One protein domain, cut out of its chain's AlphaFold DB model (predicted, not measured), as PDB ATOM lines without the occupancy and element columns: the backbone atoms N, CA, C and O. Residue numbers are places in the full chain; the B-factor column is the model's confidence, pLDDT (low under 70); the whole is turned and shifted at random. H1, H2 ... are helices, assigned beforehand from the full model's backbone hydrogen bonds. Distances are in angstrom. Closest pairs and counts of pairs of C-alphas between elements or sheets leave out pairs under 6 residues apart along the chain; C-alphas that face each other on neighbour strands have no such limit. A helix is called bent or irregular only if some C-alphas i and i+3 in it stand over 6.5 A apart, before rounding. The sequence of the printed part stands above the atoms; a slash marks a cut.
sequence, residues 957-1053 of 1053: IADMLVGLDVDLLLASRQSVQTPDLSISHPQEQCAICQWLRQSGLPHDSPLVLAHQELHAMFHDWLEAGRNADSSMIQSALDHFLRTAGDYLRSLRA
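What this domain is: This is residues 957 to 1053 of the 1053 residues of an uncharacterized protein of mine drainage metagenome (UniProt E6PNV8). Two long helices, H3 and H4, fold back on each other as a helical hairpin, with H1 running lengthwise near the pair and meeting H3 at one end only. The short H2 packs on H3 near that helix's first residues, and a long unnamed stretch, residues 973 to 990, leads back from the end of H1 to H2; the last residues, 1048 to 1053, stick out. The printed part has 97 residues with four named helices, H1 to H4 in chain order, and no named strand; its class is all helix. It is compact, with a radius of gyration of the C-alphas of 14.1 A, and spans 48 by 24 by 21 A.

Where its parts are: H1, residues 957 to 972, begins at C-alpha 957 (41.122, 26.469, 42.639) and is 22.5 A long. H2 is residues 991 to 998. H3, residues 1006 to 1027, measures 30.2 A; it has a kink of 41 degrees near residue 1021 and is irregular, C-alphas 1023 and 1026 being 9.3 A apart. H4, residues 1031 to 1052, measures 32.2 A and ends at C-alpha 1052 (25.723, 35.537, 41.163).

How they stand to each other: H3 is the hub, touching the other three helices at shallow tilts, a mostly aligned packing. H3 and H4 form a hairpin at 20 degrees, the closest C-alphas, of Ala 1010 and Phe 1040, being 4.9 A apart. H2 and H3, also a hairpin, only just touch, with 3 pairs of C-alphas within 8 A, the closest those of Leu 996 and Val 1008, 6.9 A. H1 and H3 run the same way and only just touch, with 3 pairs, the closest C-alphas being Ser 972 and Arg 1026, 7.2 A. H2 and H4 are apart. Every O i to N i+4 pair is within hydrogen-bond range in H1 and H2, against 16 of 18 in H3 and 17 of 18 in H4.

The domain as a whole: The farthest C-alphas, of Ser 975 and Ala 1053, are 49.1 A apart. The printed part has no cut; the link from H1 to H2 is long. Confidence is under 70 at residues 965 to 988, 1025 to 1030 and 1052 to 1053.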
ATOM      1  N   ILE A 957      41.198  27.574  43.606       87.69
ATOM      2  CA  ILE A 957      41.122  26.469  42.639       87.69
ATOM      3  C   ILE A 957      42.286  26.562  41.649       87.69
ATOM      4  O   ILE A 957      42.944  25.555  41.397       87.69
ATOM      5  N   ALA A 958      42.572  27.755  41.125       86.31
ATOM      6  CA  ALA A 958      43.713  27.981  40.245       86.31
ATOM      7  C   ALA A 958      45.052  27.611  40.914       86.31
ATOM      8  O   ALA A 958      45.837  26.867  40.324       86.31
ATOM      9  N   ASP A 959      45.285  28.047  42.157       83.19
ATOM     10  CA  ASP A 959      46.486  27.675  42.925       83.19
ATOM     11  C   ASP A 959      46.594  26.152  43.122       83.19
ATOM     12  O   ASP A 959      47.667  25.569  42.935       83.19
ATOM     13  N   MET A 960      45.478  25.487  43.447       85.00
ATOM     14  CA  MET A 960      45.431  24.032  43.605       85.00
ATOM     15  C   MET A 960      45.784  23.304  42.303       85.00
ATOM     16  O   MET A 960      46.546  22.342  42.345       85.00
ATOM     17  N   LEU A 961      45.267  23.747  41.151       82.81
ATOM     18  CA  LEU A 961      45.563  23.132  39.848       82.81
ATOM     19  C   LEU A 961      47.053  23.227  39.491       82.81
ATOM     20  O   LEU A 961      47.636  22.256  39.007       82.81
ATOM     21  N   VAL A 962      47.692  24.364  39.779       77.19
ATOM     22  CA  VAL A 962      49.141  24.525  39.585       77.19
ATOM     23  C   VAL A 962      49.933  23.621  40.533       77.19
ATOM     24  O   VAL A 962      50.920  23.015  40.112       77.19
ATOM     25  N   GLY A 963      49.507  23.513  41.795       74.25
ATOM     26  CA  GLY A 963      50.105  22.597  42.768       74.25
ATOM     27  C   GLY A 963      49.989  21.132  42.340       74.25
ATOM     28  O   GLY A 963      50.979  20.407  42.371       74.25
ATOM     29  N   LEU A 964      48.819  20.723  41.849       74.19
ATOM     30  CA  LEU A 964      48.528  19.346  41.451       74.19
ATOM     31  C   LEU A 964      49.421  18.860  40.299       74.19
ATOM     32  O   LEU A 964      49.939  17.748  40.363       74.19
ATOM     33  N   ASP A 965      49.650  19.684  39.271       67.25
ATOM     34  CA  ASP A 965      50.543  19.338  38.153       67.25
ATOM     35  C   ASP A 965      51.985  19.100  38.626       67.25
ATOM     36  O   ASP A 965      52.648  18.151  38.197       67.25
ATOM     37  N   VAL A 966      52.474  19.959  39.528       63.91
ATOM     38  CA  VAL A 966      53.809  19.826  40.127       63.91
ATOM     39  C   VAL A 966      53.875  18.573  40.990       63.91
ATOM     40  O   VAL A 966      54.841  17.816  40.885       63.91
ATOM     41  N   ASP A 967      52.842  18.324  41.791       68.19
ATOM     42  CA  ASP A 967      52.788  17.179  42.688       68.19
ATOM     43  C   ASP A 967      52.770  15.853  41.908       68.19
ATOM     44  O   ASP A 967      53.528  14.934  42.225       68.19
ATOM     45  N   LEU A 968      51.980  15.776  40.829       66.69
ATOM     46  CA  LEU A 968      51.935  14.634  39.909       66.69
ATOM     47  C   LEU A 968      53.286  14.420  39.197       66.69
ATOM     48  O   LEU A 968      53.775  13.289  39.110       66.69
ATOM     49  N   LEU A 969      53.931  15.494  38.725       63.00
ATOM     50  CA  LEU A 969      55.258  15.436  38.098       63.00
ATOM     51  C   LEU A 969      56.345  14.966  39.075       63.00
ATOM     52  O   LEU A 969      57.169  14.124  38.705       63.00
ATOM     53  N   LEU A 970      56.355  15.471  40.312       63.88
ATOM     54  CA  LEU A 970      57.306  15.064  41.351       63.88
ATOM     55  C   LEU A 970      57.077  13.612  41.785       63.88
ATOM     56  O   LEU A 970      58.035  12.844  41.859       63.88
ATOM     57  N   ALA A 971      55.823  13.202  41.980       62.50
ATOM     58  CA  ALA A 971      55.468  11.820  42.301       62.50
ATOM     59  C   ALA A 971      55.892  10.828  41.196       62.50
ATOM     60  O   ALA A 971      56.264   9.690  41.491       62.50
ATOM     61  N   SER A 972      55.920  11.264  39.928       61.00
ATOM     62  CA  SER A 972      56.374  10.449  38.790       61.00
ATOM     63  C   SER A 972      57.904  10.264  38.702       61.00
ATOM     64  O   SER A 972      58.379   9.298  38.100       61.00
ATOM     65  N   ARG A 973      58.699  11.161  39.309       57.91
ATOM     66  CA  ARG A 973      60.172  11.189  39.225       57.91
ATOM     67  C   ARG A 973      60.793  10.782  40.556       57.91
ATOM     68  O   ARG A 973      61.020  11.595  41.441       57.91
ATOM     69  N   GLN A 974      61.097   9.504  40.718       52.41
ATOM     70  CA  GLN A 974      61.609   9.016  41.992       52.41
ATOM     71  C   GLN A 974      63.015   9.488  42.378       52.41
ATOM     72  O   GLN A 974      63.981   9.117  41.716       52.41
ATOM     73  N   SER A 975      63.126  10.080  43.573       45.25
ATOM     74  CA  SER A 975      64.095   9.681  44.610       45.25
ATOM     75  C   SER A 975      63.844  10.423  45.940       45.25
ATOM     76  O   SER A 975      64.094  11.618  46.008       45.25
ATOM     77  N   VAL A 976      63.473   9.670  46.989       46.69
ATOM     78  CA  VAL A 976      63.551   9.997  48.439       46.69
ATOM     79  C   VAL A 976      62.604  11.078  48.993       46.69
ATOM     80  O   VAL A 976      62.561  12.177  48.471       46.69
ATOM     81  N   GLN A 977      61.958  10.730  50.127       50.06
ATOM     82  CA  GLN A 977      61.014  11.499  50.966       50.06
ATOM     83  C   GLN A 977      59.849  12.118  50.190       50.06
ATOM     84  O   GLN A 977      60.054  12.848  49.234       50.06
ATOM     85  N   THR A 978      58.612  11.827  50.607       52.12
ATOM     86  CA  THR A 978      57.433  12.570  50.138       52.12
ATOM     87  C   THR A 978      57.760  14.059  50.237       52.12
ATOM     88  O   THR A 978      57.983  14.529  51.360       52.12
ATOM     89  N   PRO A 979      57.879  14.787  49.111       50.75
ATOM     90  CA  PRO A 979      57.985  16.233  49.167       50.75
ATOM     91  C   PRO A 979      56.778  16.764  49.942       50.75
ATOM     92  O   PRO A 979      55.762  16.076  50.060       50.75
ATOM     93  N   ASP A 980      56.876  17.971  50.476       56.91
ATOM     94  CA  ASP A 980      55.706  18.671  51.001       56.91
ATOM     95  C   ASP A 980      54.809  19.043  49.800       56.91
ATOM     96  O   ASP A 980      55.007  20.080  49.167       56.91
ATOM     97  N   LEU A 981      53.953  18.107  49.369       62.03
ATOM     98  CA  LEU A 981      53.106  18.229  48.175       62.03
ATOM     99  C   LEU A 981      51.865  19.060  48.531       62.03
ATOM    100  O   LEU A 981      51.217  18.815  49.554       62.03
ATOM    101  N   SER A 982      51.495  20.018  47.684       62.06
ATOM    102  CA  SER A 982      50.518  21.070  48.003       62.06
ATOM    103  C   SER A 982      49.117  20.552  48.354       62.06
ATOM    104  O   SER A 982      48.420  21.189  49.145       62.06
ATOM    105  N   ILE A 983      48.675  19.429  47.782       64.12
ATOM    106  CA  ILE A 983      47.369  18.820  48.109       64.12
ATOM    107  C   ILE A 983      47.491  17.642  49.105       64.12
ATOM    108  O   ILE A 983      46.481  17.120  49.579       64.12
ATOM    109  N   SER A 984      48.723  17.259  49.472       57.72
ATOM    110  CA  SER A 984      49.016  16.244  50.503       57.72
ATOM    111  C   SER A 984      48.962  16.780  51.933       57.72
ATOM    112  O   SER A 984      48.945  16.005  52.890       57.72
ATOM    113  N   HIS A 985      48.922  18.106  52.088       66.25
ATOM    114  CA  HIS A 985      48.736  18.734  53.383       66.25
ATOM    115  C   HIS A 985      47.449  18.224  54.057       66.25
ATOM    116  O   HIS A 985      46.422  18.063  53.385       66.25
ATOM    117  N   PRO A 986      47.452  18.024  55.391       65.94
ATOM    118  CA  PRO A 986      46.236  17.725  56.138       65.94
ATOM    119  C   PRO A 986      45.127  18.725  55.788       65.94
ATOM    120  O   PRO A 986      45.410  19.906  55.570       65.94
ATOM    121  N   GLN A 987      43.857  18.300  55.803       68.19
ATOM    122  CA  GLN A 987      42.700  19.171  55.506       68.19
ATOM    123  C   GLN A 987      42.710  20.495  56.305       68.19
ATOM    124  O   GLN A 987      42.139  21.505  55.895       68.19
ATOM    125  N   GLU A 988      43.387  20.517  57.453       67.94
ATOM    126  CA  GLU A 988      43.586  21.690  58.301       67.94
ATOM    127  C   GLU A 988      44.440  22.796  57.652       67.94
ATOM    128  O   GLU A 988      44.191  23.980  57.899       67.94
ATOM    129  N   GLN A 989      45.393  22.414  56.800       70.06
ATOM    130  CA  GLN A 989      46.361  23.269  56.108       70.06
ATOM    131  C   GLN A 989      45.971  23.562  54.645       70.06
ATOM    132  O   GLN A 989      46.533  24.472  54.042       70.06
ATOM    133  N   CYS A 990      44.982  22.858  54.080       78.94
ATOM    134  CA  CYS A 990      44.477  23.136  52.733       78.94
ATOM    135  C   CYS A 990      43.729  24.484  52.662       78.94
ATOM    136  O   CYS A 990      42.748  24.715  53.378       78.94
ATOM    137  N   ALA A 991      44.156  25.358  51.744       76.94
ATOM    138  CA  ALA A 991      43.601  26.701  51.560       76.94
ATOM    139  C   ALA A 991      42.120  26.701  51.140       76.94
ATOM    140  O   ALA A 991      41.384  27.613  51.525       76.94
ATOM    141  N   ILE A 992      41.668  25.690  50.389       84.75
ATOM    142  CA  ILE A 992      40.256  25.525  50.010       84.75
ATOM    143  C   ILE A 992      39.442  25.024  51.211       84.75
ATOM    144  O   ILE A 992      38.376  25.566  51.482       84.75
ATOM    145  N   CYS A 993      39.952  24.078  52.010       82.25
ATOM    146  CA  CYS A 993      39.291  23.643  53.251       82.25
ATOM    147  C   CYS A 993      39.171  24.763  54.296       82.25
ATOM    148  O   CYS A 993      38.207  24.795  55.061       82.25
ATOM    149  N   GLN A 994      40.161  25.654  54.385       82.12
ATOM    150  CA  GLN A 994      40.087  26.837  55.246       82.12
ATOM    151  C   GLN A 994      39.027  27.817  54.744       82.12
ATOM    152  O   GLN A 994      38.201  28.263  55.537       82.12
ATOM    153  N   TRP A 995      39.005  28.071  53.433       85.81
ATOM    154  CA  TRP A 995      37.992  28.913  52.807       85.81
ATOM    155  C   TRP A 995      36.586  28.344  53.026       85.81
ATOM    156  O   TRP A 995      35.762  29.023  53.617       85.81
ATOM    157  N   LEU A 996      36.339  27.066  52.712       84.62
ATOM    158  CA  LEU A 996      35.037  26.403  52.898       84.62
ATOM    159  C   LEU A 996      34.507  26.501  54.339       84.62
ATOM    160  O   LEU A 996      33.305  26.668  54.540       84.62
ATOM    161  N   ARG A 997      35.399  26.436  55.341       81.62
ATOM    162  CA  ARG A 997      35.048  26.632  56.759       81.62
ATOM    163  C   ARG A 997      34.669  28.080  57.076       81.62
ATOM    164  O   ARG A 997      33.778  28.306  57.889       81.62
ATOM    165  N   GLN A 998      35.335  29.047  56.450       82.44
ATOM    166  CA  GLN A 998      35.058  30.478  56.606       82.44
ATOM    167  C   GLN A 998      33.801  30.918  55.838       82.44
ATOM    168  O   GLN A 998      33.105  31.819  56.298       82.44
ATOM    169  N   SER A 999      33.457  30.248  54.732       80.19
ATOM    170  CA  SER A 999      32.278  30.539  53.900       80.19
ATOM    171  C   SER A 999      30.936  30.266  54.592       80.19
ATOM    172  O   SER A 999      29.893  30.634  54.059       80.19
ATOM    173  N   GLY A1000      30.936  29.587  55.748       78.94
ATOM    174  CA  GLY A1000      29.719  29.246  56.492       78.94
ATOM    175  C   GLY A1000      28.851  28.165  55.834       78.94
ATOM    176  O   GLY A1000      27.676  28.039  56.175       78.94
ATOM    177  N   LEU A1001      29.405  27.392  54.892       82.75
ATOM    178  CA  LEU A1001      28.687  26.308  54.222       82.75
ATOM    179  C   LEU A1001      28.447  25.119  55.173       82.75
ATOM    180  O   LEU A1001      29.347  24.761  55.938       82.75
ATOM    181  N   PRO A1002      27.267  24.467  55.117       81.31
ATOM    182  CA  PRO A1002      27.011  23.223  55.839       81.31
ATOM    183  C   PRO A1002      28.031  22.132  55.489       81.31
ATOM    184  O   PRO A1002      28.469  22.030  54.342       81.31
ATOM    185  N   HIS A1003      28.382  21.283  56.460       77.31
ATOM    186  CA  HIS A1003      29.340  20.186  56.257       77.31
ATOM    187  C   HIS A1003      28.892  19.153  55.208       77.31
ATOM    188  O   HIS A1003      29.735  18.471  54.638       77.31
ATOM    189  N   ASP A1004      27.589  19.049  54.951       81.00
ATOM    190  CA  ASP A1004      26.959  18.189  53.946       81.00
ATOM    191  C   ASP A1004      26.721  18.898  52.601       81.00
ATOM    192  O   ASP A1004      26.101  18.334  51.699       81.00
ATOM    193  N   SER A1005      27.215  20.132  52.435       85.12
ATOM    194  CA  SER A1005      27.150  20.834  51.155       85.12
ATOM    195  C   SER A1005      27.869  20.026  50.066       85.12
ATOM    196  O   SER A1005      29.001  19.584  50.294       85.12
ATOM    197  N   PRO A1006      27.287  19.890  48.858       84.38
ATOM    198  CA  PRO A1006      27.916  19.176  47.748       84.38
ATOM    199  C   PRO A1006      29.357  19.622  47.469       84.38
ATOM    200  O   PRO A1006      30.210  18.790  47.180       84.38
ATOM    201  N   LEU A1007      29.655  20.921  47.607       87.44
ATOM    202  CA  LEU A1007      30.996  21.468  47.377       87.44
ATOM    203  C   LEU A1007      32.011  20.989  48.424       87.44
ATOM    204  O   LEU A1007      33.161  20.700  48.092       87.44
ATOM    205  N   VAL A1008      31.584  20.896  49.687       85.50
ATOM    206  CA  VAL A1008      32.424  20.428  50.798       85.50
ATOM    207  C   VAL A1008      32.722  18.938  50.634       85.50
ATOM    208  O   VAL A1008      33.877  18.536  50.766       85.50
ATOM    209  N   LEU A1009      31.707  18.141  50.282       85.44
ATOM    210  CA  LEU A1009      31.842  16.701  50.051       85.44
ATOM    211  C   LEU A1009      32.741  16.391  48.847       85.44
ATOM    212  O   LEU A1009      33.667  15.596  48.978       85.44
ATOM    213  N   ALA A1010      32.536  17.066  47.712       86.25
ATOM    214  CA  ALA A1010      33.347  16.859  46.510       86.25
ATOM    215  C   ALA A1010      34.831  17.202  46.743       86.25
ATOM    216  O   ALA A1010      35.727  16.515  46.256       86.25
ATOM    217  N   HIS A1011      35.114  18.240  47.537       86.25
ATOM    218  CA  HIS A1011      36.489  18.586  47.903       86.25
ATOM    219  C   HIS A1011      37.121  17.575  48.881       86.25
ATOM    220  O   HIS A1011      38.312  17.274  48.788       86.25
ATOM    221  N   GLN A1012      36.346  17.029  49.824       84.50
ATOM    222  CA  GLN A1012      36.816  15.964  50.722       84.50
ATOM    223  C   GLN A1012      37.130  14.673  49.959       84.50
ATOM    224  O   GLN A1012      38.151  14.043  50.237       84.50
ATOM    225  N   GLU A1013      36.291  14.311  48.985       84.75
ATOM    226  CA  GLU A1013      36.516  13.178  48.084       84.75
ATOM    227  C   GLU A1013      37.817  13.348  47.289       84.75
ATOM    228  O   GLU A1013      38.628  12.425  47.246       84.75
ATOM    229  N   LEU A1014      38.068  14.543  46.739       85.50
ATOM    230  CA  LEU A1014      39.317  14.854  46.036       85.50
ATOM    231  C   LEU A1014      40.553  14.634  46.925       85.50
ATOM    232  O   LEU A1014      41.509  13.994  46.490       85.50
ATOM    233  N   HIS A1015      40.527  15.105  48.176       81.19
ATOM    234  CA  HIS A1015      41.620  14.865  49.126       81.19
ATOM    235  C   HIS A1015      41.813  13.380  49.448       81.19
ATOM    236  O   HIS A1015      42.953  12.918  49.491       81.19
ATOM    237  N   ALA A1016      40.724  12.636  49.674       80.50
ATOM    238  CA  ALA A1016      40.791  11.207  49.970       80.50
ATOM    239  C   ALA A1016      41.404  10.428  48.797       80.50
ATOM    240  O   ALA A1016      42.378   9.702  48.978       80.50
ATOM    241  N   MET A1017      40.914  10.672  47.578       81.56
ATOM    242  CA  MET A1017      41.419  10.030  46.362       81.56
ATOM    243  C   MET A1017      42.881  10.368  46.072       81.56
ATOM    244  O   MET A1017      43.630   9.508  45.612       81.56
ATOM    245  N   PHE A1018      43.316  11.598  46.356       77.62
ATOM    246  CA  PHE A1018      44.720  11.962  46.188       77.62
ATOM    247  C   PHE A1018      45.630  11.293  47.227       77.62
ATOM    248  O   PHE A1018      46.725  10.847  46.887       77.62
ATOM    249  N   HIS A1019      45.181  11.186  48.481       76.69
ATOM    250  CA  HIS A1019      45.932  10.507  49.536       76.69
ATOM    251  C   HIS A1019      46.059   9.000  49.255       76.69
ATOM    252  O   HIS A1019      47.162   8.458  49.324       76.69
ATOM    253  N   ASP A1020      44.968   8.349  48.838       75.50
ATOM    254  CA  ASP A1020      44.958   6.938  48.428       75.50
ATOM    255  C   ASP A1020      45.907   6.689  47.242       75.50
ATOM    256  O   ASP A1020      46.635   5.695  47.198       75.50
ATOM    257  N   TRP A1021      45.944   7.618  46.283       77.00
ATOM    258  CA  TRP A1021      46.847   7.543  45.136       77.00
ATOM    259  C   TRP A1021      48.323   7.698  45.532       77.00
ATOM    260  O   TRP A1021      49.166   6.938  45.046       77.00
ATOM    261  N   LEU A1022      48.645   8.627  46.441       71.44
ATOM    262  CA  LEU A1022      49.998   8.775  46.986       71.44
ATOM    263  C   LEU A1022      50.456   7.512  47.729       71.44
ATOM    264  O   LEU A1022      51.596   7.078  47.548       71.44
ATOM    265  N   GLU A1023      49.577   6.903  48.531       70.75
ATOM    266  CA  GLU A1023      49.866   5.651  49.243       70.75
ATOM    267  C   GLU A1023      50.065   4.463  48.288       70.75
ATOM    268  O   GLU A1023      50.930   3.613  48.523       70.75
ATOM    269  N   ALA A1024      49.324   4.419  47.178       70.81
ATOM    270  CA  ALA A1024      49.429   3.368  46.166       70.81
ATOM    271  C   ALA A1024      50.743   3.417  45.344       70.81
ATOM    272  O   ALA A1024      51.138   2.413  44.735       70.81
ATOM    273  N   GLY A1025      51.470   4.538  45.355       64.88
ATOM    274  CA  GLY A1025      52.824   4.656  44.804       64.88
ATOM    275  C   GLY A1025      52.921   4.521  43.271       64.88
ATOM    276  O   GLY A1025      52.010   4.877  42.534       64.88
ATOM    277  N   ARG A1026      54.057   4.006  42.756       52.31
ATOM    278  CA  ARG A1026      54.442   4.018  41.316       52.31
ATOM    279  C   ARG A1026      53.425   3.408  40.323       52.31
ATOM    280  O   ARG A1026      53.585   3.619  39.125       52.31
ATOM    281  N   ASN A1027      52.443   2.636  40.792       56.38
ATOM    282  CA  ASN A1027      51.454   1.938  39.956       56.38
ATOM    283  C   ASN A1027      50.032   2.509  40.098       56.38
ATOM    284  O   ASN A1027      49.087   1.896  39.602       56.38
ATOM    285  N   ALA A1028      49.866   3.626  40.807       62.59
ATOM    286  CA  ALA A1028      48.562   4.192  41.097       62.59
ATOM    287  C   ALA A1028      47.923   4.802  39.836       62.59
ATOM    288  O   ALA A1028      48.512   5.657  39.170       62.59
ATOM    289  N   ASP A1029      46.712   4.352  39.505       65.44
ATOM    290  CA  ASP A1029      45.939   4.881  38.383       65.44
ATOM    291  C   ASP A1029      45.469   6.312  38.689       65.44
ATOM    292  O   ASP A1029      44.747   6.552  39.657       65.44
ATOM    293  N   SER A1030      45.874   7.274  37.859       66.12
ATOM    294  CA  SER A1030      45.490   8.681  38.000       66.12
ATOM    295  C   SER A1030      44.040   8.965  37.584       66.12
ATOM    296  O   SER A1030      43.560  10.077  37.802       66.12
ATOM    297  N   SER A1031      43.329   7.999  36.984       71.50
ATOM    298  CA  SER A1031      41.949   8.173  36.507       71.50
ATOM    299  C   SER A1031      40.962   8.542  37.624       71.50
ATOM    300  O   SER A1031      40.088   9.386  37.419       71.50
ATOM    301  N   MET A1032      41.142   7.988  38.830       70.31
ATOM    302  CA  MET A1032      40.269   8.264  39.978       70.31
ATOM    303  C   MET A1032      40.443   9.691  40.514       70.31
ATOM    304  O   MET A1032      39.447  10.365  40.771       70.31
ATOM    305  N   ILE A1033      41.683  10.197  40.589       77.31
ATOM    306  CA  ILE A1033      41.936  11.605  40.946       77.31
ATOM    307  C   ILE A1033      41.303  12.531  39.911       77.31
ATOM    308  O   ILE A1033      40.673  13.516  40.283       77.31
ATOM    309  N   GLN A1034      41.457  12.227  38.618       77.81
ATOM    310  CA  GLN A1034      40.884  13.053  37.551       77.81
ATOM    311  C   GLN A1034      39.354  13.107  37.650       77.81
ATOM    312  O   GLN A1034      38.777  14.186  37.558       77.81
ATOM    313  N   SER A1035      38.703  11.975  37.936       79.62
ATOM    314  CA  SER A1035      37.256  11.921  38.159       79.62
ATOM    315  C   SER A1035      36.810  12.764  39.361       79.62
ATOM    316  O   SER A1035      35.844  13.524  39.255       79.62
ATOM    317  N   ALA A1036      37.516  12.663  40.493       81.12
ATOM    318  CA  ALA A1036      37.211  13.436  41.698       81.12
ATOM    319  C   ALA A1036      37.469  14.941  41.500       81.12
ATOM    320  O   ALA A1036      36.672  15.776  41.930       81.12
ATOM    321  N   LEU A1037      38.538  15.300  40.784       84.94
ATOM    322  CA  LEU A1037      38.851  16.681  40.422       84.94
ATOM    323  C   LEU A1037      37.754  17.269  39.533       84.94
ATOM    324  O   LEU A1037      37.244  18.350  39.821       84.94
ATOM    325  N   ASP A1038      37.344  16.549  38.490       84.69
ATOM    326  CA  ASP A1038      36.281  16.998  37.596       84.69
ATOM    327  C   ASP A1038      34.938  17.127  38.335       84.69
ATOM    328  O   ASP A1038      34.153  18.033  38.042       84.69
ATOM    329  N   HIS A1039      34.662  16.248  39.307       87.69
ATOM    330  CA  HIS A1039      33.491  16.377  40.173       87.69
ATOM    331  C   HIS A1039      33.546  17.661  41.008       87.69
ATOM    332  O   HIS A1039      32.599  18.449  40.955       87.69
ATOM    333  N   PHE A1040      34.666  17.911  41.692       89.81
ATOM    334  CA  PHE A1040      34.877  19.122  42.481       89.81
ATOM    335  C   PHE A1040      34.744  20.402  41.643       89.81
ATOM    336  O   PHE A1040      34.020  21.315  42.038       89.81
ATOM    337  N   LEU A1041      35.373  20.464  40.463       88.44
ATOM    338  CA  LEU A1041      35.325  21.641  39.587       88.44
ATOM    339  C   LEU A1041      33.902  21.946  39.098       88.44
ATOM    340  O   LEU A1041      33.497  23.111  39.085       88.44
ATOM    341  N   ARG A1042      33.112  20.915  38.761       88.00
ATOM    342  CA  ARG A1042      31.695  21.086  38.397       88.00
ATOM    343  C   ARG A1042      30.888  21.682  39.547       88.00
ATOM    344  O   ARG A1042      30.177  22.664  39.346       88.00
ATOM    345  N   THR A1043      31.035  21.125  40.748       87.81
ATOM    346  CA  THR A1043      30.294  21.577  41.931       87.81
ATOM    347  C   THR A1043      30.734  22.966  42.401       87.81
ATOM    348  O   THR A1043      29.908  23.754  42.859       87.81
ATOM    349  N   ALA A1044      32.012  23.315  42.235       86.44
ATOM    350  CA  ALA A1044      32.498  24.675  42.449       86.44
ATOM    351  C   ALA A1044      31.858  25.663  41.465       86.44
ATOM    352  O   ALA A1044      31.447  26.748  41.873       86.44
ATOM    353  N   GLY A1045      31.702  25.273  40.195       85.62
ATOM    354  CA  GLY A1045      30.972  26.061  39.201       85.62
ATOM    355  C   GLY A1045      29.499  26.265  39.561       85.62
ATOM    356  O   GLY A1045      29.003  27.386  39.474       85.62
ATOM    357  N   ASP A1046      28.802  25.219  40.022       85.56
ATOM    358  CA  ASP A1046      27.415  25.331  40.513       85.56
ATOM    359  C   ASP A1046      27.293  26.347  41.657       85.56
ATOM    360  O   ASP A1046      26.376  27.170  41.674       85.56
ATOM    361  N   TYR A1047      28.238  26.314  42.596       86.31
ATOM    362  CA  TYR A1047      28.272  27.234  43.726       86.31
ATOM    363  C   TYR A1047      28.598  28.680  43.314       86.31
ATOM    364  O   TYR A1047      27.942  29.617  43.759       86.31
ATOM    365  N   LEU A1048      29.579  28.893  42.434       83.38
ATOM    366  CA  LEU A1048      29.907  30.239  41.954       83.38
ATOM    367  C   LEU A1048      28.755  30.857  41.147       83.38
ATOM    368  O   LEU A1048      28.502  32.057  41.263       83.38
ATOM    369  N   ARG A1049      28.009  30.041  40.389       82.19
ATOM    370  CA  ARG A1049      26.776  30.475  39.717       82.19
ATOM    371  C   ARG A1049      25.692  30.884  40.713       82.19
ATOM    372  O   ARG A1049      25.030  31.893  40.487       82.19
ATOM    373  N   SER A1050      25.526  30.150  41.816       81.06
ATOM    374  CA  SER A1050      24.496  30.466  42.816       81.06
ATOM    375  C   SER A1050      24.785  31.731  43.628       81.06
ATOM    376  O   SER A1050      23.848  32.337  44.126       81.06
ATOM    377  N   LEU A1051      26.046  32.163  43.734       74.94
ATOM    378  CA  LEU A1051      26.406  33.449  44.348       74.94
ATOM    379  C   LEU A1051      26.096  34.667  43.464       74.94
ATOM    380  O   LEU A1051      26.042  35.787  43.973       74.94
ATOM    381  N   ARG A1052      25.974  34.469  42.146       66.25
ATOM    382  CA  ARG A1052      25.723  35.537  41.163       66.25
ATOM    383  C   ARG A1052      24.244  35.686  40.793       66.25
ATOM    384  O   ARG A1052      23.871  36.750  40.302       66.25
ATOM    385  N   ALA A1053      23.456  34.627  40.982       53.47
ATOM    386  CA  ALA A1053      21.999  34.617  40.846       53.47
ATOM    387  C   ALA A1053      21.332  35.235  42.081       53.47
ATOM    388  O   ALA A1053      20.304  35.927  41.895       53.47
TER     389      ALA A1053